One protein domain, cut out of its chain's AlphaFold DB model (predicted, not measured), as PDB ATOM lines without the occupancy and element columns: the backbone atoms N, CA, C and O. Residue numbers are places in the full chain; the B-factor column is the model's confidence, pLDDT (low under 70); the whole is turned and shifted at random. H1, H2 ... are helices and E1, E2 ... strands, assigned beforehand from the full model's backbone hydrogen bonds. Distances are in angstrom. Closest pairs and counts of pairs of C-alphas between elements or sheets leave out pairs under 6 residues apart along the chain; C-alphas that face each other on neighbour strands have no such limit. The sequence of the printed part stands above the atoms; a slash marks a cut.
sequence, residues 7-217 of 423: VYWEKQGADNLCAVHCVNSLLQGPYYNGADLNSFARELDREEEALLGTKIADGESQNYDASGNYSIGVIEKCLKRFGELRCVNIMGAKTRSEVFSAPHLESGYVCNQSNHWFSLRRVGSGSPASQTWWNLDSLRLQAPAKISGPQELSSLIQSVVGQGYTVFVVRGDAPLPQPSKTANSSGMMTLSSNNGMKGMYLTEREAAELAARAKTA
ATOM      1  N   VAL A   7     316.005  63.861  77.387       89.38
ATOM      2  CA  VAL A   7     314.548  63.910  77.475       89.38
ATOM      3  C   VAL A   7     314.104  62.847  78.468       89.38
ATOM      4  O   VAL A   7     314.564  61.706  78.416       89.38
ATOM      5  N   TYR A   8     313.251  63.234  79.405       90.25
ATOM      6  CA  TYR A   8     312.606  62.294  80.303       90.25
ATOM      7  C   TYR A   8     311.329  61.754  79.662       90.25
ATOM      8  O   TYR A   8     310.527  62.526  79.130       90.25
ATOM      9  N   TRP A   9     311.154  60.438  79.709       89.31
ATOM     10  CA  TRP A   9     309.976  59.764  79.178       89.31
ATOM     11  C   TRP A   9     309.659  58.500  79.977       89.31
ATOM     12  O   TRP A   9     310.559  57.744  80.357       89.31
ATOM     13  N   GLU A  10     308.370  58.259  80.203       85.25
ATOM     14  CA  GLU A  10     307.857  57.080  80.894       85.25
ATOM     15  C   GLU A  10     306.995  56.251  79.937       85.25
ATOM     16  O   GLU A  10     305.999  56.735  79.393       85.25
ATOM     17  N   LYS A  11     307.368  54.982  79.736       85.06
ATOM     18  CA  LYS A  11     306.529  54.035  78.997       85.06
ATOM     19  C   LYS A  11     305.409  53.551  79.913       85.06
ATOM     20  O   LYS A  11     305.691  52.965  80.957       85.06
ATOM     21  N   GLN A  12     304.168  53.729  79.472       80.19
ATOM     22  CA  GLN A  12     303.002  53.160  80.142       80.19
ATOM     23  C   GLN A  12     302.926  51.654  79.890       80.19
ATOM     24  O   GLN A  12     303.221  51.186  78.781       80.19
ATOM     25  N   GLY A  13     302.558  50.909  80.932       73.12
ATOM     26  CA  GLY A  13     302.348  49.470  80.887       73.12
ATOM     27  C   GLY A  13     300.919  49.115  80.480       73.12
ATOM     28  O   GLY A  13     300.326  49.741  79.605       73.12
ATOM     29  N   ALA A  14     300.376  48.067  81.099       66.06
ATOM     30  CA  ALA A  14     298.973  47.668  80.948       66.06
ATOM     31  C   ALA A  14     298.026  48.430  81.901       66.06
ATOM     32  O   ALA A  14     296.845  48.108  81.989       66.06
ATOM     33  N   ASP A  15     298.555  49.396  82.646       70.56
ATOM     34  CA  ASP A  15     297.836  50.298  83.537       70.56
ATOM     35  C   ASP A  15     297.268  51.492  82.759       70.56
ATOM     36  O   ASP A  15     297.874  51.924  81.784       70.56
ATOM     37  N   ASN A  16     296.133  52.074  83.168       76.56
ATOM     38  CA  ASN A  16     295.573  53.264  82.496       76.56
ATOM     39  C   ASN A  16     296.095  54.592  83.074       76.56
ATOM     40  O   ASN A  16     295.458  55.629  82.920       76.56
ATOM     41  N   LEU A  17     297.283  54.607  83.690       85.50
ATOM     42  CA  LEU A  17     297.879  55.795  84.322       85.50
ATOM     43  C   LEU A  17     298.475  56.801  83.314       85.50
ATOM     44  O   LEU A  17     299.475  57.468  83.590       85.50
ATOM     45  N   CYS A  18     297.845  56.956  82.147       88.94
ATOM     46  CA  CYS A  18     298.289  57.864  81.087       88.94
ATOM     47  C   CYS A  18     298.426  59.313  81.574       88.94
ATOM     48  O   CYS A  18     299.370  59.997  81.189       88.94
ATOM     49  N   ALA A  19     297.550  59.770  82.478       90.56
ATOM     50  CA  ALA A  19     297.633  61.111  83.051       90.56
ATOM     51  C   ALA A  19     298.919  61.316  83.870       90.56
ATOM     52  O   ALA A  19     299.554  62.363  83.745       90.56
ATOM     53  N   VAL A  20     299.347  60.310  84.645       90.44
ATOM     54  CA  VAL A  20     300.586  60.395  85.434       90.44
ATOM     55  C   VAL A  20     301.787  60.524  84.501       90.44
ATOM     56  O   VAL A  20     302.564  61.473  84.608       90.44
ATOM     57  N   HIS A  21     301.891  59.616  83.526       91.06
ATOM     58  CA  HIS A  21     302.987  59.627  82.558       91.06
ATOM     59  C   HIS A  21     302.997  60.903  81.714       91.06
ATOM     60  O   HIS A  21     304.069  61.433  81.420       91.06
ATOM     61  N   CYS A  22     301.821  61.425  81.355       93.25
ATOM     62  CA  CYS A  22     301.666  62.690  80.646       93.25
ATOM     63  C   CYS A  22     302.229  63.862  81.462       93.25
ATOM     64  O   CYS A  22     303.027  64.638  80.937       93.25
ATOM     65  N   VAL A  23     301.862  63.987  82.743       93.31
ATOM     66  CA  VAL A  23     302.335  65.085  83.605       93.31
ATOM     67  C   VAL A  23     303.835  64.962  83.885       93.31
ATOM     68  O   VAL A  23     304.566  65.938  83.721       93.31
ATOM     69  N   ASN A  24     304.326  63.773  84.230       92.19
ATOM     70  CA  ASN A  24     305.749  63.558  84.504       92.19
ATOM     71  C   ASN A  24     306.622  63.791  83.264       92.19
ATOM     72  O   ASN A  24     307.669  64.439  83.336       92.19
ATOM     73  N   SER A  25     306.168  63.326  82.097       91.94
ATOM     74  CA  SER A  25     306.842  63.584  80.822       91.94
ATOM     75  C   SER A  25     306.817  65.073  80.469       91.94
ATOM     76  O   SER A  25     307.829  65.622  80.041       91.94
ATOM     77  N   LEU A  26     305.713  65.783  80.716       93.69
ATOM     78  CA  LEU A  26     305.636  67.231  80.511       93.69
ATOM     79  C   LEU A  26     306.611  68.002  81.424       93.69
ATOM     80  O   LEU A  26     307.300  68.917  80.959       93.69
ATOM     81  N   LEU A  27     306.694  67.608  82.699       91.94
ATOM     82  CA  LEU A  27     307.572  68.202  83.713       91.94
ATOM     83  C   LEU A  27     309.015  67.670  83.660       91.94
ATOM     84  O   LEU A  27     309.885  68.134  84.392       91.94
ATOM     85  N   GLN A  28     309.295  66.731  82.761       91.44
ATOM     86  CA  GLN A  28     310.619  66.160  82.546       91.44
ATOM     87  C   GLN A  28     311.229  65.480  83.795       91.44
ATOM     88  O   GLN A  28     312.445  65.528  84.013       91.44
ATOM     89  N   GLY A  29     310.392  64.816  84.602       88.19
ATOM     90  CA  GLY A  29     310.819  64.005  85.746       88.19
ATOM     91  C   GLY A  29     309.666  63.264  86.449       88.19
ATOM     92  O   GLY A  29     308.506  63.621  86.243       88.19
ATOM     93  N   PRO A  30     309.974  62.258  87.292       89.31
ATOM     94  CA  PRO A  30     308.988  61.470  88.041       89.31
ATOM     95  C   PRO A  30     308.481  62.239  89.271       89.31
ATOM     96  O   PRO A  30     308.833  61.915  90.405       89.31
ATOM     97  N   TYR A  31     307.710  63.302  89.059       88.62
ATOM     98  CA  TYR A  31     307.218  64.136  90.162       88.62
ATOM     99  C   TYR A  31     305.980  63.563  90.840       88.62
ATOM    100  O   TYR A  31     305.796  63.784  92.034       88.62
ATOM    101  N   TYR A  32     305.153  62.841  90.088       89.44
ATOM    102  CA  TYR A  32     303.887  62.311  90.565       89.44
ATOM    103  C   TYR A  32     303.776  60.810  90.332       89.44
ATOM    104  O   TYR A  32     304.306  60.258  89.367       89.44
ATOM    105  N   ASN A  33     303.032  60.149  91.205       88.50
ATOM    106  CA  ASN A  33     302.572  58.777  91.039       88.50
ATOM    107  C   ASN A  33     301.027  58.724  91.048       88.50
ATOM    108  O   ASN A  33     300.348  59.738  91.212       88.50
ATOM    109  N   GLY A  34     300.449  57.531  90.867       86.31
ATOM    110  CA  GLY A  34     298.989  57.364  90.875       86.31
ATOM    111  C   GLY A  34     298.322  57.721  92.212       86.31
ATOM    112  O   GLY A  34     297.214  58.243  92.219       86.31
ATOM    113  N   ALA A  35     298.991  57.500  93.350       87.81
ATOM    114  CA  ALA A  35     298.451  57.881  94.655       87.81
ATOM    115  C   ALA A  35     298.386  59.409  94.819       87.81
ATOM    116  O   ALA A  35     297.406  59.915  95.366       87.81
ATOM    117  N   ASP A  36     299.374  60.135  94.288       89.69
ATOM    118  CA  ASP A  36     299.369  61.600  94.290       89.69
ATOM    119  C   ASP A  36     298.191  62.135  93.463       89.69
ATOM    120  O   ASP A  36     297.406  62.939  93.964       89.69
ATOM    121  N   LEU A  37     297.999  61.634  92.235       90.62
ATOM    122  CA  LEU A  37     296.874  62.049  91.384       90.62
ATOM    123  C   LEU A  37     295.512  61.696  91.999       90.62
ATOM    124  O   LEU A  37     294.604  62.524  91.962       90.62
ATOM    125  N   ASN A  38     295.380  60.531  92.641       89.38
ATOM    126  CA  ASN A  38     294.174  60.179  93.398       89.38
ATOM    127  C   ASN A  38     293.909  61.160  94.549       89.38
ATOM    128  O   ASN A  38     292.758  61.502  94.824       89.38
ATOM    129  N   SER A  39     294.961  61.623  95.233       90.69
ATOM    130  CA  SER A  39     294.817  62.604  96.311       90.69
ATOM    131  C   SER A  39     294.346  63.965  95.789       90.69
ATOM    132  O   SER A  39     293.439  64.550  96.380       90.69
ATOM    133  N   PHE A  40     294.877  64.419  94.646       91.62
ATOM    134  CA  PHE A  40     294.450  65.665  94.004       91.62
ATOM    135  C   PHE A  40     293.027  65.586  93.466       91.62
ATOM    136  O   PHE A  40     292.288  66.561  93.580       91.62
ATOM    137  N   ALA A  41     292.627  64.440  92.921       90.31
ATOM    138  CA  ALA A  41     291.270  64.237  92.443       90.31
ATOM    139  C   ALA A  41     290.247  64.329  93.586       90.31
ATOM    140  O   ALA A  41     289.318  65.121  93.493       90.31
ATOM    141  N   ARG A  42     290.508  63.667  94.724       89.06
ATOM    142  CA  ARG A  42     289.677  63.805  95.938       89.06
ATOM    143  C   ARG A  42     289.670  65.219  96.503       89.06
ATOM    144  O   ARG A  42     288.696  65.660  97.104       89.06
ATOM    145  N   GLU A  43     290.787  65.930  96.393       90.38
ATOM    146  CA  GLU A  43     290.842  67.331  96.794       90.38
ATOM    147  C   GLU A  43     289.967  68.199  95.885       90.38
ATOM    148  O   GLU A  43     289.302  69.097  96.390       90.38
ATOM    149  N   LEU A  44     289.961  67.935  94.575       89.56
ATOM    150  CA  LEU A  44     289.090  68.613  93.614       89.56
ATOM    151  C   LEU A  44     287.613  68.291  93.885       89.56
ATOM    152  O   LEU A  44     286.820  69.216  93.984       89.56
ATOM    153  N   ASP A  45     287.275  67.023  94.136       87.62
ATOM    154  CA  ASP A  45     285.918  66.597  94.507       87.62
ATOM    155  C   ASP A  45     285.392  67.378  95.728       87.62
ATOM    156  O   ASP A  45     284.268  67.875  95.723       87.62
ATOM    157  N   ARG A  46     286.223  67.554  96.768       87.75
ATOM    158  CA  ARG A  46     285.854  68.335  97.967       87.75
ATOM    159  C   ARG A  46     285.674  69.824  97.682       87.75
ATOM    160  O   ARG A  46     284.843  70.469  98.315       87.75
ATOM    161  N   GLU A  47     286.480  70.389  96.787       88.12
ATOM    162  CA  GLU A  47     286.335  71.787  96.365       88.12
ATOM    163  C   GLU A  47     285.049  71.986  95.556       88.12
ATOM    164  O   GLU A  47     284.325  72.952  95.786       88.12
ATOM    165  N   GLU A  48     284.732  71.053  94.656       86.81
ATOM    166  CA  GLU A  48     283.499  71.054  93.869       86.81
ATOM    167  C   GLU A  48     282.265  70.872  94.760       86.81
ATOM    168  O   GLU A  48     281.307  71.634  94.628       86.81
ATOM    169  N   GLU A  49     282.307  69.956  95.733       85.94
ATOM    170  CA  GLU A  49     281.255  69.780  96.743       85.94
ATOM    171  C   GLU A  49     281.054  71.054  97.577       85.94
ATOM    172  O   GLU A  49     279.918  71.479  97.793       85.94
ATOM    173  N   ALA A  50     282.137  71.708  98.007       86.00
ATOM    174  CA  ALA A  50     282.055  72.948  98.779       86.00
ATOM    175  C   ALA A  50     281.449  74.114  97.978       86.00
ATOM    176  O   ALA A  50     280.798  74.984  98.559       86.00
ATOM    177  N   LEU A  51     281.660  74.144  96.658       85.00
ATOM    178  CA  LEU A  51     281.138  75.188  95.773       85.00
ATOM    179  C   LEU A  51     279.701  74.920  95.309       85.00
ATOM    180  O   LEU A  51     278.907  75.856  95.225       85.00
ATOM    181  N   LEU A  52     279.373  73.668  94.984       82.06
ATOM    182  CA  LEU A  52     278.095  73.280  94.379       82.06
ATOM    183  C   LEU A  52     277.074  72.774  95.408       82.06
ATOM    184  O   LEU A  52     275.881  72.743  95.116       82.06
ATOM    185  N   GLY A  53     277.515  72.388  96.608       71.81
ATOM    186  CA  GLY A  53     276.663  71.837  97.666       71.81
ATOM    187  C   GLY A  53     276.165  70.411  97.397       71.81
ATOM    188  O   GLY A  53     275.356  69.889  98.168       71.81
ATOM    189  N   THR A  54     276.623  69.777  96.317       67.81
ATOM    190  CA  THR A  54     276.252  68.415  95.927       67.81
ATOM    191  C   THR A  54     277.197  67.423  96.588       67.81
ATOM    192  O   THR A  54     278.379  67.380  96.250       67.81
ATOM    193  N   LYS A  55     276.686  66.606  97.515       61.94
ATOM    194  CA  LYS A  55     277.483  65.540  98.126       61.94
ATOM    195  C   LYS A  55     277.765  64.450  97.104       61.94
ATOM    196  O   LYS A  55     276.827  63.858  96.567       61.94
ATOM    197  N   ILE A  56     279.038  64.167  96.865       61.81
ATOM    198  CA  ILE A  56     279.443  62.962  96.143       61.81
ATOM    199  C   ILE A  56     279.349  61.794  97.135       61.81
ATOM    200  O   ILE A  56     279.681  61.950  98.310       61.81
ATOM    201  N   ALA A  57     278.815  60.648  96.704       59.53
ATOM    202  CA  ALA A  57     278.689  59.478  97.568       59.53
ATOM    203  C   ALA A  57     280.066  59.052  98.109       59.53
ATOM    204  O   ALA A  57     281.057  59.065  97.375       59.53
ATOM    205  N   ASP A  58     280.127  58.670  99.390       56.47
ATOM    206  CA  ASP A  58     281.374  58.286 100.061       56.47
ATOM    207  C   ASP A  58     282.108  57.186  99.272       56.47
ATOM    208  O   ASP A  58     281.659  56.043  99.192       56.47
ATOM    209  N   GLY A  59     283.269  57.536  98.713       57.28
ATOM    210  CA  GLY A  59     284.152  56.608  98.001       57.28
ATOM    211  C   GLY A  59     284.100  56.676  96.474       57.28
ATOM    212  O   GLY A  59     284.962  56.066  95.836       57.28
ATOM    213  N   GLU A  60     283.179  57.442  95.887       64.50
ATOM    214  CA  GLU A  60     283.162  57.732  94.452       64.50
ATOM    215  C   GLU A  60     283.803  59.098  94.184       64.50
ATOM    216  O   GLU A  60     283.553  60.068  94.890       64.50
ATOM    217  N   SER A  61     284.670  59.168  93.180       72.00
ATOM    218  CA  SER A  61     285.273  60.414  92.704       72.00
ATOM    219  C   SER A  61     284.781  60.651  91.286       72.00
ATOM    220  O   SER A  61     284.792  59.729  90.469       72.00
ATOM    221  N   GLN A  62     284.369  61.877  90.969       79.56
ATOM    222  CA  GLN A  62     283.990  62.234  89.594       79.56
ATOM    223  C   GLN A  62     285.220  62.569  88.739       79.56
ATOM    224  O   GLN A  62     285.148  62.621  87.510       79.56
ATOM    225  N   ASN A  63     286.370  62.754  89.386       82.25
ATOM    226  CA  ASN A  63     287.605  63.217  88.772       82.25
ATOM    227  C   ASN A  63     288.615  62.105  88.462       82.25
ATOM    228  O   ASN A  63     289.607  62.350  87.770       82.25
ATOM    229  N   TYR A  64     288.352  60.881  88.921       81.31
ATOM    230  CA  TYR A  64     289.075  59.676  88.519       81.31
ATOM    231  C   TYR A  64     288.179  58.441  88.617       81.31
ATOM    232  O   TYR A  64     287.335  58.373  89.507       81.31
ATOM    233  N   ASP A  65     288.386  57.453  87.745       78.88
ATOM    234  CA  ASP A  65     287.635  56.193  87.764       78.88
ATOM    235  C   ASP A  65     288.467  55.005  88.288       78.88
ATOM    236  O   ASP A  65     289.695  55.055  88.385       78.88
ATOM    237  N   ALA A  66     287.796  53.889  88.600       68.38
ATOM    238  CA  ALA A  66     288.451  52.647  89.027       68.38
ATOM    239  C   ALA A  66     289.365  52.032  87.947       68.38
ATOM    240  O   ALA A  66     290.178  51.158  88.249       68.38
ATOM    241  N   SER A  67     289.239  52.486  86.696       69.31
ATOM    242  CA  SER A  67     290.097  52.059  85.595       69.31
ATOM    243  C   SER A  67     291.430  52.805  85.591       69.31
ATOM    244  O   SER A  67     292.370  52.293  84.990       69.31
ATOM    245  N   GLY A  68     291.544  53.954  86.268       73.50
ATOM    246  CA  GLY A  68     292.742  54.794  86.324       73.50
ATOM    247  C   GLY A  68     292.729  55.981  85.355       73.50
ATOM    248  O   GLY A  68     293.787  56.566  85.122       73.50
ATOM    249  N   ASN A  69     291.573  56.340  84.789       82.75
ATOM    250  CA  ASN A  69     291.420  57.567  84.006       82.75
ATOM    251  C   ASN A  69     291.250  58.767  84.937       82.75
ATOM    252  O   ASN A  69     290.610  58.655  85.977       82.75
ATOM    253  N   TYR A  70     291.774  59.921  84.527       88.88
ATOM    254  CA  TYR A  70     291.684  61.170  85.283       88.88
ATOM    255  C   TYR A  70     291.072  62.277  84.430       88.88
ATOM    256  O   TYR A  70     291.313  62.342  83.216       88.88
ATOM    257  N   SER A  71     290.313  63.164  85.074       90.12
ATOM    258  CA  SER A  71     289.784  64.375  84.449       90.12
ATOM    259  C   SER A  71     290.902  65.386  84.159       90.12
ATOM    260  O   SER A  71     291.989  65.346  84.746       90.12
ATOM    261  N   ILE A  72     290.632  66.338  83.260       90.56
ATOM    262  CA  ILE A  72     291.550  67.464  83.021       90.56
ATOM    263  C   ILE A  72     291.764  68.302  84.286       90.56
ATOM    264  O   ILE A  72     292.864  68.806  84.488       90.56
ATOM    265  N   GLY A  73     290.755  68.394  85.163       91.25
ATOM    266  CA  GLY A  73     290.836  69.144  86.416       91.25
ATOM    267  C   GLY A  73     291.950  68.626  87.324       91.25
ATOM    268  O   GLY A  73     292.697  69.415  87.899       91.25
ATOM    269  N   VAL A  74     292.154  67.305  87.370       92.94
ATOM    270  CA  VAL A  74     293.272  66.696  88.113       92.94
ATOM    271  C   VAL A  74     294.618  67.119  87.524       92.94
ATOM    272  O   VAL A  74     295.512  67.529  88.261       92.94
ATOM    273  N   ILE A  75     294.763  67.067  86.196       93.44
ATOM    274  CA  ILE A  75     295.997  67.471  85.501       93.44
ATOM    275  C   ILE A  75     296.281  68.964  85.728       93.44
ATOM    276  O   ILE A  75     297.415  69.336  86.037       93.44
ATOM    277  N   GLU A  76     295.260  69.815  85.621       92.88
ATOM    278  CA  GLU A  76     295.353  71.247  85.913       92.88
ATOM    279  C   GLU A  76     295.774  71.505  87.357       92.88
ATOM    280  O   GLU A  76     296.659  72.326  87.599       92.88
ATOM    281  N   LYS A  77     295.211  70.763  88.315       92.50
ATOM    282  CA  LYS A  77     295.562  70.878  89.733       92.50
ATOM    283  C   LYS A  77     297.009  70.472  90.004       92.50
ATOM    284  O   LYS A  77     297.713  71.201  90.703       92.50
ATOM    285  N   CYS A  78     297.490  69.384  89.396       92.69
ATOM    286  CA  CYS A  78     298.898  68.981  89.469       92.69
ATOM    287  C   CYS A  78     299.823  70.099  88.965       92.69
ATOM    288  O   CYS A  78     300.766  70.502  89.645       92.69
ATOM    289  N   LEU A  79     299.524  70.643  87.783       92.38
ATOM    290  CA  LEU A  79     300.329  71.688  87.148       92.38
ATOM    291  C   LEU A  79     300.306  73.004  87.932       92.38
ATOM    292  O   LEU A  79     301.355  73.629  88.131       92.38
ATOM    293  N   LYS A  80     299.140  73.373  88.463       92.06
ATOM    294  CA  LYS A  80     298.989  74.518  89.356       92.06
ATOM    295  C   LYS A  80     299.828  74.344  90.623       92.06
ATOM    296  O   LYS A  80     300.577  75.245  90.989       92.06
ATOM    297  N   ARG A  81     299.778  73.167  91.258       91.19
ATOM    298  CA  ARG A  81     300.522  72.885  92.497       91.19
ATOM    299  C   ARG A  81     302.037  72.847  92.297       91.19
ATOM    300  O   ARG A  81     302.765  73.164  93.237       91.19
ATOM    301  N   PHE A  82     302.494  72.464  91.105       89.06
ATOM    302  CA  PHE A  82     303.913  72.401  90.767       89.06
ATOM    303  C   PHE A  82     304.559  73.789  90.638       89.06
ATOM    304  O   PHE A  82     305.681  73.990  91.096       89.06
ATOM    305  N   GLY A  83     303.868  74.751  90.020       87.44
ATOM    306  CA  GLY A  83     304.451  76.069  89.755       87.44
ATOM    307  C   GLY A  83     303.492  77.085  89.145       87.44
ATOM    308  O   GLY A  83     303.912  77.852  88.282       87.44
ATOM    309  N   GLU A  84     302.214  77.053  89.537       89.50
ATOM    310  CA  GLU A  84     301.145  77.921  89.006       89.50
ATOM    311  C   GLU A  84     301.026  77.853  87.471       89.50
ATOM    312  O   GLU A  84     300.701  78.821  86.779       89.50
ATOM    313  N   LEU A  85     301.302  76.670  86.918       91.75
ATOM    314  CA  LEU A  85     301.141  76.398  85.499       91.75
ATOM    315  C   LEU A  85     299.649  76.244  85.185       91.75
ATOM    316  O   LEU A  85     298.901  75.613  85.930       91.75
ATOM    317  N   ARG A  86     299.223  76.790  84.049       91.00
ATOM    318  CA  ARG A  86     297.839  76.750  83.571       91.00
ATOM    319  C   ARG A  86     297.741  75.965  82.275       91.00
ATOM    320  O   ARG A  86     298.556  76.155  81.369       91.00
ATOM    321  N   CYS A  87     296.695  75.157  82.160       90.75
ATOM    322  CA  CYS A  87     296.260  74.589  80.892       90.75
ATOM    323  C   CYS A  87     295.225  75.518  80.267       90.75
ATOM    324  O   CYS A  87     294.226  75.869  80.883       90.75
ATOM    325  N   VAL A  88     295.464  75.945  79.031       92.00
ATOM    326  CA  VAL A  88     294.518  76.775  78.284       92.00
ATOM    327  C   VAL A  88     294.066  75.996  77.065       92.00
ATOM    328  O   VAL A  88     294.880  75.628  76.221       92.00
ATOM    329  N   ASN A  89     292.764  75.742  76.954       91.56
ATOM    330  CA  ASN A  89     292.213  75.047  75.796       91.56
ATOM    331  C   ASN A  89     292.456  75.874  74.522       91.56
ATOM    332  O   ASN A  89     292.091  77.054  74.443       91.56
ATOM    333  N   ILE A  90     293.057  75.254  73.505       88.75
ATOM    334  CA  ILE A  90     293.384  75.949  72.256       88.75
ATOM    335  C   ILE A  90     292.143  76.288  71.424       88.75
ATOM    336  O   ILE A  90     292.239  77.060  70.477       88.75
ATOM    337  N   MET A  91     290.974  75.730  71.753       84.19
ATOM    338  CA  MET A  91     289.715  76.039  71.081       84.19
ATOM    339  C   MET A  91     289.133  77.407  71.478       84.19
ATOM    340  O   MET A  91     288.198  77.883  70.826       84.19
ATOM    341  N   GLY A  92     289.704  78.088  72.477       84.88
ATOM    342  CA  GLY A  92     289.400  79.494  72.748       84.88
ATOM    343  C   GLY A  92     289.839  80.393  71.586       84.88
ATOM    344  O   GLY A  92     290.933  80.226  71.052       84.88
ATOM    345  N   ALA A  93     289.005  81.354  71.175       78.38
ATOM    346  CA  ALA A  93     289.238  82.169  69.972       78.38
ATOM    347  C   ALA A  93     290.623  82.850  69.943       78.38
ATOM    348  O   ALA A  93     291.329  82.772  68.939       78.38
ATOM    349  N   LYS A  94     291.037  83.454  71.066       84.44
ATOM    350  CA  LYS A  94     292.343  84.117  71.213       84.44
ATOM    351  C   LYS A  94     293.504  83.117  71.168       84.44
ATOM    352  O   LYS A  94     294.407  83.253  70.347       84.44
ATOM    353  N   THR A  95     293.441  82.080  72.000       87.31
ATOM    354  CA  THR A  95     294.480  81.046  72.101       87.31
ATOM    355  C   THR A  95     294.685  80.314  70.778       87.31
ATOM    356  O   THR A  95     295.821  80.050  70.400       87.31
ATOM    357  N   ARG A  96     293.605  80.043  70.032       86.62
ATOM    358  CA  ARG A  96     293.682  79.391  68.720       86.62
ATOM    359  C   ARG A  96     294.550  80.188  67.753       86.62
ATOM    360  O   ARG A  96     295.423  79.616  67.115       86.62
ATOM    361  N   SER A  97     294.320  81.496  67.648       85.81
ATOM    362  CA  SER A  97     295.077  82.352  66.728       85.81
ATOM    363  C   SER A  97     296.564  82.419  67.107       85.81
ATOM    364  O   SER A  97     297.427  82.267  66.241       85.81
ATOM    365  N   GLU A  98     296.870  82.556  68.399       87.31
ATOM    366  CA  GLU A  98     298.248  82.579  68.915       87.31
ATOM    367  C   GLU A  98     298.977  81.251  68.642       87.31
ATOM    368  O   GLU A  98     300.063  81.236  68.067       87.31
ATOM    369  N   VAL A  99     298.345  80.121  68.976       87.38
ATOM    370  CA  VAL A  99     298.947  78.792  68.814       87.38
ATOM    371  C   VAL A  99     299.100  78.415  67.341       87.38
ATOM    372  O   VAL A  99     300.122  77.857  66.968       87.38
ATOM    373  N   PHE A 100     298.128  78.724  66.475       86.31
ATOM    374  CA  PHE A 100     298.220  78.371  65.050       86.31
ATOM    375  C   PHE A 100     299.200  79.259  64.277       86.31
ATOM    376  O   PHE A 100     299.762  78.806  63.282       86.31
ATOM    377  N   SER A 101     299.413  80.503  64.718       87.31
ATOM    378  CA  SER A 101     300.397  81.398  64.099       87.31
ATOM    379  C   SER A 101     301.833  81.035  64.482       87.31
ATOM    380  O   SER A 101     302.714  81.058  63.622       87.31
ATOM    381  N   ALA A 102     302.081  80.663  65.742       85.94
ATOM    382  CA  ALA A 102     303.430  80.368  66.218       85.94
ATOM    383  C   ALA A 102     303.477  79.248  67.283       85.94
ATOM    384  O   ALA A 102     303.882  79.488  68.424       85.94
ATOM    385  N   PRO A 103     303.167  77.988  66.921       85.19
ATOM    386  CA  PRO A 103     303.061  76.898  67.899       85.19
ATOM    387  C   PRO A 103     304.393  76.525  68.560       85.19
ATOM    388  O   PRO A 103     304.424  75.940  69.640       85.19
ATOM    389  N   HIS A 104     305.510  76.855  67.916       83.81
ATOM    390  CA  HIS A 104     306.856  76.557  68.392       83.81
ATOM    391  C   HIS A 104     307.329  77.488  69.520       83.81
ATOM    392  O   HIS A 104     308.308  77.157  70.196       83.81
ATOM    393  N   LEU A 105     306.669  78.641  69.716       86.44
ATOM    394  CA  LEU A 105     307.001  79.589  70.786       86.44
ATOM    395  C   LEU A 105     306.577  79.070  72.159       86.44
ATOM    396  O   LEU A 105     307.259  79.342  73.151       86.44
ATOM    397  N   GLU A 106     305.519  78.265  72.196       90.31
ATOM    398  CA  GLU A 106     305.006  77.645  73.411       90.31
ATOM    399  C   GLU A 106     306.002  76.649  74.016       90.31
ATOM    400  O   GLU A 106     306.940  76.177  73.369       90.31
ATOM    401  N   SER A 107     305.813  76.332  75.295       88.38
ATOM    402  CA  SER A 107     306.713  75.424  76.012       88.38
ATOM    403  C   SER A 107     306.231  73.974  75.977       88.38
ATOM    404  O   SER A 107     307.053  73.054  75.945       88.38
ATOM    405  N   GLY A 108     304.922  73.740  75.949       92.62
ATOM    406  CA  GLY A 108     304.368  72.395  75.886       92.62
ATOM    407  C   GLY A 108     302.860  72.379  75.686       92.62
ATOM    408  O   GLY A 108     302.174  73.379  75.899       92.62
ATOM    409  N   TYR A 109     302.370  71.213  75.288       94.38
ATOM    410  CA  TYR A 109     300.963  70.923  75.072       94.38
ATOM    411  C   TYR A 109     300.582  69.643  75.807       94.38
ATOM    412  O   TYR A 109     301.373  68.701  75.874       94.38
ATOM    413  N   VAL A 110     299.354  69.610  76.311       95.56
ATOM    414  CA  VAL A 110     298.680  68.409  76.807       95.56
ATOM    415  C   VAL A 110     297.554  68.090  75.837       95.56
ATOM    416  O   VAL A 110     296.747  68.955  75.503       95.56
ATOM    417  N   CYS A 111     297.503  66.852  75.373       93.56
ATOM    418  CA  CYS A 111     296.548  66.387  74.384       93.56
ATOM    419  C   CYS A 111     295.711  65.249  74.969       93.56
ATOM    420  O   CYS A 111     296.246  64.365  75.638       93.56
ATOM    421  N   ASN A 112     294.414  65.251  74.662       92.12
ATOM    422  CA  ASN A 112     293.494  64.158  74.941       92.12
ATOM    423  C   ASN A 112     292.949  63.570  73.642       92.12
ATOM    424  O   ASN A 112     292.414  64.304  72.803       92.12
ATOM    425  N   GLN A 113     293.014  62.247  73.527       86.31
ATOM    426  CA  GLN A 113     292.272  61.492  72.528       86.31
ATOM    427  C   GLN A 113     291.509  60.345  73.175       86.31
ATOM    428  O   GLN A 113     292.140  59.378  73.595       86.31
ATOM    429  N   SER A 114     290.175  60.394  73.159       81.19
ATOM    430  CA  SER A 114     289.317  59.264  73.557       81.19
ATOM    431  C   SER A 114     289.769  58.610  74.874       81.19
ATOM    432  O   SER A 114     290.010  57.406  74.910       81.19
ATOM    433  N   ASN A 115     289.923  59.419  75.929       81.69
ATOM    434  CA  ASN A 115     290.390  59.022  77.269       81.69
ATOM    435  C   ASN A 115     291.892  58.706  77.394       81.69
ATOM    436  O   ASN A 115     292.321  58.161  78.403       81.69
ATOM    437  N   HIS A 116     292.713  59.086  76.413       89.12
ATOM    438  CA  HIS A 116     294.171  58.968  76.497       89.12
ATOM    439  C   HIS A 116     294.857  60.329  76.561       89.12
ATOM    440  O   HIS A 116     294.715  61.140  75.640       89.12
ATOM    441  N   TRP A 117     295.658  60.537  77.606       92.94
ATOM    442  CA  TRP A 117     296.448  61.746  77.823       92.94
ATOM    443  C   TRP A 117     297.894  61.571  77.358       92.94
ATOM    444  O   TRP A 117     298.558  60.591  77.698       92.94
ATOM    445  N   PHE A 118     298.413  62.549  76.618       93.81
ATOM    446  CA  PHE A 118     299.830  62.616  76.259       93.81
ATOM    447  C   PHE A 118     300.320  64.059  76.141       93.81
ATOM    448  O   PHE A 118     299.538  64.980  75.908       93.81
ATOM    449  N   SER A 119     301.634  64.255  76.262       95.12
ATOM    450  CA  SER A 119     302.252  65.580  76.192       95.12
ATOM    451  C   SER A 119     303.133  65.754  74.955       95.12
ATOM    452  O   SER A 119     303.886  64.850  74.585       95.12
ATOM    453  N   LEU A 120     303.108  66.951  74.370       94.00
ATOM    454  CA  LEU A 120     304.134  67.433  73.445       94.00
ATOM    455  C   LEU A 120     304.984  68.465  74.178       94.00
ATOM    456  O   LEU A 120     304.444  69.412  74.749       94.00
ATOM    457  N   ARG A 121     306.307  68.318  74.173       93.50
ATOM    458  CA  ARG A 121     307.177  69.161  75.004       93.50
ATOM    459  C   ARG A 121     308.418  69.611  74.252       93.50
ATOM    460  O   ARG A 121     309.091  68.810  73.606       93.50
ATOM    461  N   ARG A 122     308.749  70.897  74.398       91.19
ATOM    462  CA  ARG A 122     310.024  71.464  73.959       91.19
ATOM    463  C   ARG A 122     311.095  71.239  75.028       91.19
ATOM    464  O   ARG A 122     311.007  71.799  76.119       91.19
ATOM    465  N   VAL A 123     312.104  70.431  74.722       89.25
ATOM    466  CA  VAL A 123     313.149  70.017  75.668       89.25
ATOM    467  C   VAL A 123     314.529  70.367  75.129       89.25
ATOM    468  O   VAL A 123     314.843  70.113  73.966       89.25
ATOM    469  N   GLY A 124     315.368  70.934  75.989       82.62
ATOM    470  CA  GLY A 124     316.793  71.080  75.735       82.62
ATOM    471  C   GLY A 124     317.452  72.182  76.548       82.62
ATOM    472  O   GLY A 124     316.799  73.075  77.087       82.62
ATOM    473  N   SER A 125     318.778  72.124  76.627       70.62
ATOM    474  CA  SER A 125     319.586  73.164  77.260       70.62
ATOM    475  C   SER A 125     319.850  74.314  76.283       70.62
ATOM    476  O   SER A 125     320.285  74.071  75.158       70.62
ATOM    477  N   GLY A 126     319.654  75.558  76.723       70.56
ATOM    478  CA  GLY A 126     320.023  76.756  75.961       70.56
ATOM    479  C   GLY A 126     318.834  77.566  75.440       70.56
ATOM    480  O   GLY A 126     317.768  77.590  76.050       70.56
ATOM    481  N   SER A 127     319.053  78.277  74.331       70.56
ATOM    482  CA  SER A 127     318.053  79.147  73.697       70.56
ATOM    483  C   SER A 127     316.850  78.337  73.185       70.56
ATOM    484  O   SER A 127     317.039  77.205  72.742       70.56
ATOM    485  N   PRO A 128     315.624  78.897  73.150       70.88
ATOM    486  CA  PRO A 128     314.452  78.239  72.562       70.88
ATOM    487  C   PRO A 128     314.686  77.652  71.160       70.88
ATOM    488  O   PRO A 128     314.093  76.633  70.822       70.88
ATOM    489  N   ALA A 129     315.581  78.255  70.369       69.50
ATOM    490  CA  ALA A 129     315.926  77.796  69.024       69.50
ATOM    491  C   ALA A 129     316.777  76.511  68.989       69.50
ATOM    492  O   ALA A 129     316.773  75.813  67.981       69.50
ATOM    493  N   SER A 130     317.509  76.191  70.064       74.94
ATOM    494  CA  SER A 130     318.309  74.961  70.170       74.94
ATOM    495  C   SER A 130     317.558  73.815  70.849       74.94
ATOM    496  O   SER A 130     318.092  72.713  70.966       74.94
ATOM    497  N   GLN A 131     316.338  74.065  71.328       84.56
ATOM    498  CA  GLN A 131     315.516  73.045  71.962       84.56
ATOM    499  C   GLN A 131     314.786  72.207  70.914       84.56
ATOM    500  O   GLN A 131     314.346  72.697  69.877       84.56
ATOM    501  N   THR A 132     314.640  70.924  71.215       88.56
ATOM    502  CA  THR A 132     313.979  69.960  70.341       88.56
ATOM    503  C   THR A 132     312.573  69.681  70.849       88.56
ATOM    504  O   THR A 132     312.347  69.574  72.054       88.56
ATOM    505  N   TRP A 133     311.619  69.561  69.934       92.12
ATOM    506  CA  TRP A 133     310.263  69.150  70.270       92.12
ATOM    507  C   TRP A 133     310.151  67.631  70.300       92.12
ATOM    508  O   TRP A 133     310.691  66.937  69.440       92.12
ATOM    509  N   TRP A 134     309.420  67.129  71.288       92.19
ATOM    510  CA  TRP A 134     309.210  65.706  71.500       92.19
ATOM    511  C   TRP A 134     307.726  65.402  71.637       92.19
ATOM    512  O   TRP A 134     307.004  66.099  72.354       92.19
ATOM    513  N   ASN A 135     307.291  64.333  70.978       93.31
ATOM    514  CA  ASN A 135     306.051  63.646  71.286       93.31
ATOM    515  C   ASN A 135     306.333  62.565  72.335       93.31
ATOM    516  O   ASN A 135     307.147  61.665  72.109       93.31
ATOM    517  N   LEU A 136     305.665  62.687  73.481       92.12
ATOM    518  CA  LEU A 136     305.881  61.871  74.670       92.12
ATOM    519  C   LEU A 136     304.670  60.972  74.972       92.12
ATOM    520  O   LEU A 136     304.407  60.672  76.131       92.12
ATOM    521  N   ASP A 137     303.922  60.542  73.950       90.88
ATOM    522  CA  ASP A 137     302.827  59.574  74.106       90.88
ATOM    523  C   ASP A 137     303.335  58.258  74.722       90.88
ATOM    524  O   ASP A 137     304.042  57.469  74.092       90.88
ATOM    525  N   SER A 138     302.973  58.041  75.987       86.19
ATOM    526  CA  SER A 138     303.395  56.910  76.813       86.19
ATOM    527  C   SER A 138     302.778  55.582  76.377       86.19
ATOM    528  O   SER A 138     303.377  54.526  76.599       86.19
ATOM    529  N   LEU A 139     301.608  55.605  75.729       85.06
ATOM    530  CA  LEU A 139     300.852  54.408  75.356       85.06
ATOM    531  C   LEU A 139     301.196  53.952  73.939       85.06
ATOM    532  O   LEU A 139     301.542  52.786  73.731       85.06
ATOM    533  N   ARG A 140     301.154  54.868  72.966       82.25
ATOM    534  CA  ARG A 140     301.315  54.514  71.545       82.25
ATOM    535  C   ARG A 140     302.766  54.399  71.112       82.25
ATOM    536  O   ARG A 140     303.064  53.627  70.202       82.25
ATOM    537  N   LEU A 141     303.677  55.135  71.746       82.25
ATOM    538  CA  LEU A 141     305.083  55.113  71.360       82.25
ATOM    539  C   LEU A 141     305.878  54.112  72.189       82.25
ATOM    540  O   LEU A 141     305.614  53.893  73.366       82.25
ATOM    541  N   GLN A 142     306.879  53.502  71.563       80.94
ATOM    542  CA  GLN A 142     307.863  52.655  72.247       80.94
ATOM    543  C   GLN A 142     309.118  53.442  72.661       80.94
ATOM    544  O   GLN A 142     309.960  52.920  73.384       80.94
ATOM    545  N   ALA A 143     309.230  54.691  72.206       86.12
ATOM    546  CA  ALA A 143     310.281  55.646  72.529       86.12
ATOM    547  C   ALA A 143     309.757  57.071  72.266       86.12
ATOM    548  O   ALA A 143     308.908  57.228  71.382       86.12
ATOM    549  N   PRO A 144     310.259  58.111  72.954       88.88
ATOM    550  CA  PRO A 144     309.856  59.482  72.664       88.88
ATOM    551  C   PRO A 144     310.229  59.842  71.220       88.88
ATOM    552  O   PRO A 144     311.351  59.593  70.771       88.88
ATOM    553  N   ALA A 145     309.282  60.410  70.474       88.31
ATOM    554  CA  ALA A 145     309.470  60.713  69.059       88.31
ATOM    555  C   ALA A 145     309.875  62.177  68.872       88.31
ATOM    556  O   ALA A 145     309.157  63.088  69.286       88.31
ATOM    557  N   LYS A 146     311.026  62.402  68.235       90.44
ATOM    558  CA  LYS A 146     311.502  63.742  67.886       90.44
ATOM    559  C   LYS A 146     310.610  64.358  66.805       90.44
ATOM    560  O   LYS A 146     310.266  63.694  65.832       90.44
ATOM    561  N   ILE A 147     310.278  65.632  66.981       89.06
ATOM    562  CA  ILE A 147     309.611  66.480  65.992       89.06
ATOM    563  C   ILE A 147     310.693  67.407  65.430       89.06
ATOM    564  O   ILE A 147     311.277  68.215  66.157       89.06
ATOM    565  N   SER A 148     311.011  67.234  64.150       76.56
ATOM    566  CA  SER A 148     312.251  67.714  63.527       76.56
ATOM    567  C   SER A 148     312.258  69.218  63.259       76.56
ATOM    568  O   SER A 148     313.321  69.787  63.013       76.56
ATOM    569  N   GLY A 149     311.105  69.888  63.334       79.12
ATOM    570  CA  GLY A 149     311.028  71.328  63.125       79.12
ATOM    571  C   GLY A 149     309.663  71.949  63.432       79.12
ATOM    572  O   GLY A 149     308.688  71.245  63.706       79.12
ATOM    573  N   PRO A 150     309.573  73.290  63.361       81.75
ATOM    574  CA  PRO A 150     308.347  74.026  63.656       81.75
ATOM    575  C   PRO A 150     307.211  73.702  62.676       81.75
ATOM    576  O   PRO A 150     306.057  73.700  63.087       81.75
ATOM    577  N   GLN A 151     307.511  73.383  61.409       83.69
ATOM    578  CA  GLN A 151     306.481  73.009  60.429       83.69
ATOM    579  C   GLN A 151     305.833  71.661  60.763       83.69
ATOM    580  O   GLN A 151     304.615  71.539  60.692       83.69
ATOM    581  N   GLU A 152     306.628  70.665  61.168       86.25
ATOM    582  CA  GLU A 152     306.103  69.364  61.594       86.25
ATOM    583  C   GLU A 152     305.218  69.505  62.836       86.25
ATOM    584  O   GLU A 152     304.150  68.902  62.894       86.25
ATOM    585  N   LEU A 153     305.617  70.354  63.792       88.12
ATOM    586  CA  LEU A 153     304.796  70.663  64.964       88.12
ATOM    587  C   LEU A 153     303.469  71.323  64.569       88.12
ATOM    588  O   LEU A 153     302.420  70.908  65.058       88.12
ATOM    589  N   SER A 154     303.498  72.321  63.678       88.50
ATOM    590  CA  SER A 154     302.284  72.981  63.182       88.50
ATOM    591  C   SER A 154     301.331  71.982  62.531       88.50
ATOM    592  O   SER A 154     300.154  71.938  62.885       88.50
ATOM    593  N   SER A 155     301.841  71.143  61.627       87.75
ATOM    594  CA  SER A 155     301.050  70.109  60.955       87.75
ATOM    595  C   SER A 155     300.508  69.073  61.938       87.75
ATOM    596  O   SER A 155     299.359  68.651  61.814       87.75
ATOM    597  N   LEU A 156     301.300  68.688  62.945       88.31
ATOM    598  CA  LEU A 156     300.866  67.768  63.992       88.31
ATOM    599  C   LEU A 156     299.711  68.364  64.801       88.31
ATOM    600  O   LEU A 156     298.692  67.698  64.950       88.31
ATOM    601  N   ILE A 157     299.839  69.610  65.269       89.00
ATOM    602  CA  ILE A 157     298.795  70.306  66.041       89.00
ATOM    603  C   ILE A 157     297.514  70.454  65.212       89.00
ATOM    604  O   ILE A 157     296.426  70.149  65.693       89.00
ATOM    605  N   GLN A 158     297.630  70.866  63.948       88.12
ATOM    606  CA  GLN A 158     296.480  70.967  63.046       88.12
ATOM    607  C   GLN A 158     295.802  69.610  62.833       88.12
ATOM    608  O   GLN A 158     294.576  69.523  62.867       88.12
ATOM    609  N   SER A 159     296.593  68.549  62.665       87.56
ATOM    610  CA  SER A 159     296.092  67.191  62.474       87.56
ATOM    611  C   SER A 159     295.365  66.662  63.711       87.56
ATOM    612  O   SER A 159     294.247  66.168  63.580       87.56
ATOM    613  N   VAL A 160     295.933  66.811  64.916       87.31
ATOM    614  CA  VAL A 160     295.264  66.351  66.149       87.31
ATOM    615  C   VAL A 160     293.962  67.117  66.388       87.31
ATOM    616  O   VAL A 160     292.945  66.509  66.710       87.31
ATOM    617  N   VAL A 161     293.942  68.428  66.127       87.56
ATOM    618  CA  VAL A 161     292.716  69.234  66.216       87.56
ATOM    619  C   VAL A 161     291.677  68.784  65.194       87.56
ATOM    620  O   VAL A 161     290.515  68.605  65.549       87.56
ATOM    621  N   GLY A 162     292.079  68.572  63.937       85.44
ATOM    622  CA  GLY A 162     291.181  68.119  62.873       85.44
ATOM    623  C   GLY A 162     290.589  66.729  63.125       85.44
ATOM    624  O   GLY A 162     289.475  66.450  62.695       85.44
ATOM    625  N   GLN A 163     291.299  65.879  63.867       84.88
ATOM    626  CA  GLN A 163     290.822  64.565  64.301       84.88
ATOM    627  C   GLN A 163     289.918  64.620  65.548       84.88
ATOM    628  O   GLN A 163     289.479  63.574  66.022       84.88
ATOM    629  N   GLY A 164     289.645  65.810  66.092       86.31
ATOM    630  CA  GLY A 164     288.773  65.996  67.255       86.31
ATOM    631  C   GLY A 164     289.465  65.811  68.609       86.31
ATOM    632  O   GLY A 164     288.790  65.594  69.611       86.31
ATOM    633  N   TYR A 165     290.798  65.885  68.668       90.12
ATOM    634  CA  TYR A 165     291.518  65.813  69.938       90.12
ATOM    635  C   TYR A 165     291.295  67.109  70.714       90.12
ATOM    636  O   TYR A 165     291.319  68.206  70.146       90.12
ATOM    637  N   THR A 166     291.167  66.996  72.034       91.06
ATOM    638  CA  THR A 166     291.181  68.184  72.891       91.06
ATOM    639  C   THR A 166     292.625  68.512  73.234       91.06
ATOM    640  O   THR A 166     293.339  67.676  73.782       91.06
ATOM    641  N   VAL A 167     293.071  69.719  72.899       93.19
ATOM    642  CA  VAL A 167     294.456  70.147  73.116       93.19
ATOM    643  C   VAL A 167     294.479  71.364  74.029       93.19
ATOM    644  O   VAL A 167     293.715  72.318  73.865       93.19
ATOM    645  N   PHE A 168     295.397  71.337  74.980       94.56
ATOM    646  CA  PHE A 168     295.638  72.396  75.940       94.56
ATOM    647  C   PHE A 168     297.080  72.866  75.800       94.56
ATOM    648  O   PHE A 168     298.007  72.058  75.792       94.56
ATOM    649  N   VAL A 169     297.278  74.175  75.698       94.44
ATOM    650  CA  VAL A 169     298.609  74.775  75.792       94.44
ATOM    651  C   VAL A 169     298.949  75.018  77.258       94.44
ATOM    652  O   VAL A 169     298.101  75.478  78.025       94.44
ATOM    653  N   VAL A 170     300.177  74.692  77.656       93.62
ATOM    654  CA  VAL A 170     300.647  74.858  79.036       93.62
ATOM    655  C   VAL A 170     301.437  76.157  79.143       93.62
ATOM    656  O   VAL A 170     302.486  76.305  78.511       93.62
ATOM    657  N   ARG A 171     300.934  77.096  79.949       92.00
ATOM    658  CA  ARG A 171     301.519  78.431  80.153       92.00
ATOM    659  C   ARG A 171     301.691  78.717  81.642       92.00
ATOM    660  O   ARG A 171     300.810  78.402  82.430       92.00
ATOM    661  N   GLY A 172     302.780  79.372  82.024       87.81
ATOM    662  CA  GLY A 172     303.021  79.824  83.395       87.81
ATOM    663  C   GLY A 172     304.095  80.902  83.442       87.81
ATOM    664  O   GLY A 172     304.716  81.197  82.420       87.81
ATOM    665  N   ASP A 173     304.290  81.490  84.620       84.00
ATOM    666  CA  ASP A 173     305.236  82.597  84.812       84.00
ATOM    667  C   ASP A 173     306.691  82.110  84.805       84.00
ATOM    668  O   ASP A 173     307.594  82.808  84.339       84.00
ATOM    669  N   ALA A 174     306.916  80.881  85.279       82.56
ATOM    670  CA  ALA A 174     308.203  80.208  85.220       82.56
ATOM    671  C   ALA A 174     308.295  79.292  83.985       82.56
ATOM    672  O   ALA A 174     307.307  78.651  83.604       82.56
ATOM    673  N   PRO A 175     309.482  79.173  83.360       82.50
ATOM    674  CA  PRO A 175     309.684  78.205  82.294       82.50
ATOM    675  C   PRO A 175     309.499  76.784  82.829       82.50
ATOM    676  O   PRO A 175     309.940  76.455  83.931       82.50
ATOM    677  N   LEU A 176     308.891  75.921  82.013       86.81
ATOM    678  CA  LEU A 176     308.746  74.512  82.354       86.81
ATOM    679  C   LEU A 176     310.122  73.871  82.626       86.81
ATOM    680  O   LEU A 176     311.079  74.147  81.881       86.81
ATOM    681  N   PRO A 177     310.213  72.978  83.629       87.38
ATOM    682  CA  PRO A 177     311.451  72.303  83.998       87.38
ATOM    683  C   PRO A 177     312.099  71.588  82.806       87.38
ATOM    684  O   PRO A 177     311.433  71.110  81.877       87.38
ATOM    685  N   GLN A 178     313.428  71.562  82.829       87.31
ATOM    686  CA  GLN A 178     314.265  70.820  81.892       87.31
ATOM    687  C   GLN A 178     314.804  69.570  82.598       87.31
ATOM    688  O   GLN A 178     315.010  69.601  83.813       87.31
ATOM    689  N   PRO A 179     315.063  68.477  81.869       82.69
ATOM    690  CA  PRO A 179     315.540  67.245  82.475       82.69
ATOM    691  C   PRO A 179     316.930  67.456  83.077       82.69
ATOM    692  O   PRO A 179     317.881  67.817  82.381       82.69
ATOM    693  N   SER A 180     317.060  67.192  84.375       67.44
ATOM    694  CA  SER A 180     318.335  67.215  85.088       67.44
ATOM    695  C   SER A 180     318.702  65.814  85.563       67.44
ATOM    696  O   SER A 180     317.943  65.193  86.303       67.44
ATOM    697  N   LYS A 181     319.902  65.342  85.211       58.62
ATOM    698  CA  LYS A 181     320.455  64.065  85.705       58.62
ATOM    699  C   LYS A 181     320.824  64.067  87.197       58.62
ATOM    700  O   LYS A 181     321.282  63.055  87.710       58.62
ATOM    701  N   THR A 182     320.679  65.195  87.888       47.94
ATOM    702  CA  THR A 182     321.159  65.404  89.261       47.94
ATOM    703  C   THR A 182     320.212  64.914  90.361       47.94
ATOM    704  O   THR A 182     320.512  65.116  91.532       47.94
ATOM    705  N   ALA A 183     319.131  64.208  90.021       43.12
ATOM    706  CA  ALA A 183     318.406  63.372  90.974       43.12
ATOM    707  C   ALA A 183     318.890  61.916  90.829       43.12
ATOM    708  O   ALA A 183     318.295  61.111  90.123       43.12
ATOM    709  N   ASN A 184     319.992  61.621  91.526       34.81
ATOM    710  CA  ASN A 184     320.600  60.306  91.774       34.81
ATOM    711  C   ASN A 184     321.517  59.743  90.666       34.81
ATOM    712  O   ASN A 184     321.131  59.404  89.553       34.81
ATOM    713  N   SER A 185     322.789  59.649  91.041       33.88
ATOM    714  CA  SER A 185     323.980  59.275  90.280       33.88
ATOM    715  C   SER A 185     323.964  57.897  89.604       33.88
ATOM    716  O   SER A 185     323.496  56.920  90.181       33.88
ATOM    717  N   SER A 186     324.688  57.845  88.477       31.98
ATOM    718  CA  SER A 186     325.193  56.680  87.725       31.98
ATOM    719  C   SER A 186     324.331  56.206  86.550       31.98
ATOM    720  O   SER A 186     323.109  56.150  86.606       31.98
ATOM    721  N   GLY A 187     325.013  55.947  85.430       36.81
ATOM    722  CA  GLY A 187     324.436  55.686  84.115       36.81
ATOM    723  C   GLY A 187     323.340  54.622  84.104       36.81
ATOM    724  O   GLY A 187     323.388  53.655  84.853       36.81
ATOM    725  N   MET A 188     322.361  54.820  83.218       42.81
ATOM    726  CA  MET A 188     321.260  53.888  82.973       42.81
ATOM    727  C   MET A 188     320.543  53.429  84.256       42.81
ATOM    728  O   MET A 188     320.364  52.237  84.488       42.81
ATOM    729  N   MET A 189     320.063  54.360  85.088       41.88
ATOM    730  CA  MET A 189     318.986  54.007  86.013       41.88
ATOM    731  C   MET A 189     317.677  53.930  85.231       41.88
ATOM    732  O   MET A 189     316.998  54.926  84.994       41.88
ATOM    733  N   THR A 190     317.306  52.703  84.867       41.28
ATOM    734  CA  THR A 190     315.890  52.335  84.921       41.28
ATOM    735  C   THR A 190     315.513  52.552  86.383       41.28
ATOM    736  O   THR A 190     316.028  51.828  87.235       41.28
ATOM    737  N   LEU A 191     314.735  53.588  86.711       42.59
ATOM    738  CA  LEU A 191     314.231  53.762  88.075       42.59
ATOM    739  C   LEU A 191     313.274  52.600  88.346       42.59
ATOM    740  O   LEU A 191     312.078  52.687  88.101       42.59
ATOM    741  N   SER A 192     313.824  51.469  88.781       37.78
ATOM    742  CA  SER A 192     313.063  50.312  89.220       37.78
ATOM    743  C   SER A 192     312.486  50.640  90.592       37.78
ATOM    744  O   SER A 192     313.010  50.213  91.614       37.78
ATOM    745  N   SER A 193     311.422  51.440  90.622       36.53
ATOM    746  CA  SER A 193     310.528  51.433  91.775       36.53
ATOM    747  C   SER A 193     309.709  50.150  91.715       36.53
ATOM    748  O   SER A 193     309.254  49.755  90.640       36.53
ATOM    749  N   ASN A 194     309.503  49.515  92.867       37.41
ATOM    750  CA  ASN A 194     308.747  48.270  93.073       37.41
ATOM    751  C   ASN A 194     307.255  48.334  92.649       37.41
ATOM    752  O   ASN A 194     306.457  47.526  93.105       37.41
ATOM    753  N   ASN A 195     306.871  49.282  91.787       42.25
ATOM    754  CA  ASN A 195     305.500  49.606  91.414       42.25
ATOM    755  C   ASN A 195     305.291  49.840  89.899       42.25
ATOM    756  O   ASN A 195     304.331  50.487  89.505       42.25
ATOM    757  N   GLY A 196     306.184  49.344  89.031       43.91
ATOM    758  CA  GLY A 196     305.913  49.250  87.584       43.91
ATOM    759  C   GLY A 196     306.213  50.484  86.714       43.91
ATOM    760  O   GLY A 196     306.104  50.384  85.495       43.91
ATOM    761  N   MET A 197     306.671  51.609  87.269       48.56
ATOM    762  CA  MET A 197     307.035  52.798  86.478       48.56
ATOM    763  C   MET A 197     308.478  52.735  85.958       48.56
ATOM    764  O   MET A 197     309.423  52.909  86.720       48.56
ATOM    765  N   LYS A 198     308.664  52.519  84.648       62.03
ATOM    766  CA  LYS A 198     309.980  52.582  83.975       62.03
ATOM    767  C   LYS A 198     310.199  53.952  83.328       62.03
ATOM    768  O   LYS A 198     310.137  54.081  82.106       62.03
ATOM    769  N   GLY A 199     310.459  54.970  84.142       72.25
ATOM    770  CA  GLY A 199     310.928  56.266  83.647       72.25
ATOM    771  C   GLY A 199     312.386  56.220  83.198       72.25
ATOM    772  O   GLY A 199     313.217  55.592  83.858       72.25
ATOM    773  N   MET A 200     312.699  56.870  82.075       81.56
ATOM    774  CA  MET A 200     314.040  56.906  81.484       81.56
ATOM    775  C   MET A 200     314.441  58.332  81.098       81.56
ATOM    776  O   MET A 200     313.636  59.089  80.562       81.56
ATOM    777  N   TYR A 201     315.713  58.672  81.314       86.56
ATOM    778  CA  TYR A 201     316.347  59.854  80.730       86.56
ATOM    779  C   TYR A 201     317.135  59.427  79.496       86.56
ATOM    780  O   TYR A 201     318.166  58.767  79.620       86.56
ATOM    781  N   LEU A 202     316.655  59.810  78.320       84.75
ATOM    782  CA  LEU A 202     317.208  59.403  77.034       84.75
ATOM    783  C   LEU A 202     317.908  60.586  76.369       84.75
ATOM    784  O   LEU A 202     317.411  61.708  76.381       84.75
ATOM    785  N   THR A 203     319.072  60.358  75.777       87.56
ATOM    786  CA  THR A 203     319.616  61.259  74.754       87.56
ATOM    787  C   THR A 203     318.807  61.143  73.469       87.56
ATOM    788  O   THR A 203     318.104  60.158  73.243       87.56
ATOM    789  N   GLU A 204     318.966  62.111  72.568       85.25
ATOM    790  CA  GLU A 204     318.374  62.016  71.231       85.25
ATOM    791  C   GLU A 204     318.784  60.726  70.499       85.25
ATOM    792  O   GLU A 204     317.954  60.076  69.863       85.25
ATOM    793  N   ARG A 205     320.052  60.324  70.644       84.81
ATOM    794  CA  ARG A 205     320.574  59.091  70.054       84.81
ATOM    795  C   ARG A 205     319.918  57.848  70.657       84.81
ATOM    796  O   ARG A 205     319.461  56.995  69.906       84.81
ATOM    797  N   GLU A 206     319.842  57.756  71.982       85.62
ATOM    798  CA  GLU A 206     319.219  56.613  72.666       85.62
ATOM    799  C   GLU A 206     317.721  56.513  72.348       85.62
ATOM    800  O   GLU A 206     317.212  55.415  72.123       85.62
ATOM    801  N   ALA A 207     317.016  57.646  72.257       84.81
ATOM    802  CA  ALA A 207     315.619  57.681  71.830       84.81
ATOM    803  C   ALA A 207     315.448  57.147  70.396       84.81
ATOM    804  O   ALA A 207     314.557  56.334  70.139       84.81
ATOM    805  N   ALA A 208     316.330  57.548  69.473       85.12
ATOM    806  CA  ALA A 208     316.322  57.054  68.097       85.12
ATOM    807  C   ALA A 208     316.652  55.552  68.008       85.12
ATOM    808  O   ALA A 208     315.989  54.821  67.272       85.12
ATOM    809  N   GLU A 209     317.631  55.074  68.781       84.56
ATOM    810  CA  GLU A 209     318.001  53.655  68.854       84.56
ATOM    811  C   GLU A 209     316.859  52.802  69.432       84.56
ATOM    812  O   GLU A 209     316.536  51.746  68.880       84.56
ATOM    813  N   LEU A 210     316.179  53.276  70.485       83.00
ATOM    814  CA  LEU A 210     315.018  52.600  71.071       83.00
ATOM    815  C   LEU A 210     313.840  52.550  70.085       83.00
ATOM    816  O   LEU A 210     313.217  51.499  69.915       83.00
ATOM    817  N   ALA A 211     313.582  53.651  69.370       82.19
ATOM    818  CA  ALA A 211     312.570  53.705  68.317       82.19
ATOM    819  C   ALA A 211     312.892  52.747  67.155       82.19
ATOM    820  O   ALA A 211     311.999  52.072  66.640       82.19
ATOM    821  N   ALA A 212     314.163  52.652  66.746       81.62
ATOM    822  CA  ALA A 212     314.608  51.733  65.700       81.62
ATOM    823  C   ALA A 212     314.468  50.267  66.137       81.62
ATOM    824  O   ALA A 212     313.946  49.447  65.380       81.62
ATOM    825  N   ARG A 213     314.851  49.948  67.380       79.50
ATOM    826  CA  ARG A 213     314.698  48.606  67.960       79.50
ATOM    827  C   ARG A 213     313.234  48.175  68.044       79.50
ATOM    828  O   ARG A 213     312.919  47.016  67.789       79.50
ATOM    829  N   ALA A 214     312.332  49.099  68.368       74.75
ATOM    830  CA  ALA A 214     310.899  48.822  68.378       74.75
ATOM    831  C   ALA A 214     310.359  48.477  66.978       74.75
ATOM    832  O   ALA A 214     309.532  47.576  66.843       74.75
ATOM    833  N   LYS A 215     310.862  49.143  65.929       74.19
ATOM    834  CA  LYS A 215     310.494  48.840  64.537       74.19
ATOM    835  C   LYS A 215     310.996  47.459  64.106       74.19
ATOM    836  O   LYS A 215     310.214  46.685  63.564       74.19
ATOM    837  N   THR A 216     312.255  47.114  64.394       69.00
ATOM    838  CA  THR A 216     312.834  45.816  63.999       69.00
ATOM    839  C   THR A 216     312.216  44.634  64.746       69.00
ATOM    840  O   THR A 216     311.991  43.586  64.141       69.00
ATOM    841  N   ALA A 217     311.860  44.807  66.022       58.84
ATOM    842  CA  ALA A 217     311.109  43.803  66.777       58.84
ATOM    843  C   ALA A 217     309.743  43.503  66.128       58.84
ATOM    844  O   ALA A 217     309.355  42.339  66.045       58.84
TER     845      ALA A 217
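Overview. This is residues 7 to 217 of the 423 residues of a protein of Perkinsus marinus (strain ATCC 50983 / TXsc) (UniProt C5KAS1). A strongly twisted, six-stranded antiparallel sheet makes the core of three layers, with H1 and H3 over one face and H5 over the other. H2 packs across H3 and reaches away from the sheet, the two-stranded sheet of E1 and E8 packs on H1 through E1, and H6 lies near the edge strand E6. The 211 printed residues include six helices and eight strands in the order E1 H1 H2 H3 E2 H4 E3 E4 E5 E6 H5 E7 E8 H6, and the class is mixed. The whole is compact, with a radius of gyration of the C-alphas of 17.4 A and spans of 53 by 45 by 33 A.

Arrangement. The large sheet runs E2, residues 86 to 89, E7, 166 to 171, E3, 108 to 113, E4, 116 to 123, E5, 132 to 135, and E6, 145 to 147. Within hydrogen-bond range are N 88 and O 169 at 2.9 A, N 110 and O 168 at 2.8 A, N 111 and O 118 at 2.8 A, N 123 and O 132 at 2.8 A, and N 135 and O 145 at 2.8 A. E3 to E6 form a meander, each strand the antiparallel neighbour of the one before, with three hairpins. H1, residues 18 to 27, runs along E4 at a height over the sheet of 8.1 A; the closest C-alphas are Cys 22 and Phe 118, 4.8 A. H3, residues 72 to 83, on the same face at 8.7 A, touches H1 at a shallow tilt of 26 degrees, the same way; the closest C-alphas are Ala 19 and Ile 75, 7.0 A. H2, residues 34 to 52, touches H3 about perpendicular, at 73 degrees; the closest C-alphas are Ala 41 and Val 74, 5.4 A. H5, residues 150 to 162, is on the opposite face at 9.3 A. H4, residues 93 to 101, only grazes the sheet; E2, H4 and E3 form a split strand-helix-strand unit, two strands running the same way with E7 between them, and its crossover is right-handed. E1, residues 7 to 11, and E8, 198 to 203, are antiparallel, with N 9 and O 200 at 3.0 A. The closest C-alphas of H6, residues 204 to 217, and E6 are Ala 207 and Ala 145, 7.4 A. In the six helices every O i to N i+4 pair is within hydrogen-bond range.

Along the chain. E1 begins at C-alpha 7 (314.548, 63.910, 77.475). H2 is 26.5 A long, E4 22.0 A, H6 20.1 A and H5 18.2 A. H6 ends at C-alpha 217 (311.109, 43.803, 66.777).

Size, cuts and confidence. The C-alphas of Gly 53 and Thr 216 are farthest apart, 55.8 A. The printed part has no cut. The links H2 to H3, 19 residues, and E7 to E8, 26 residues, are long. Mean pLDDT of the printed part is 81.4; 32 residues are under 70, among them 54 to 60 and 180 to 198.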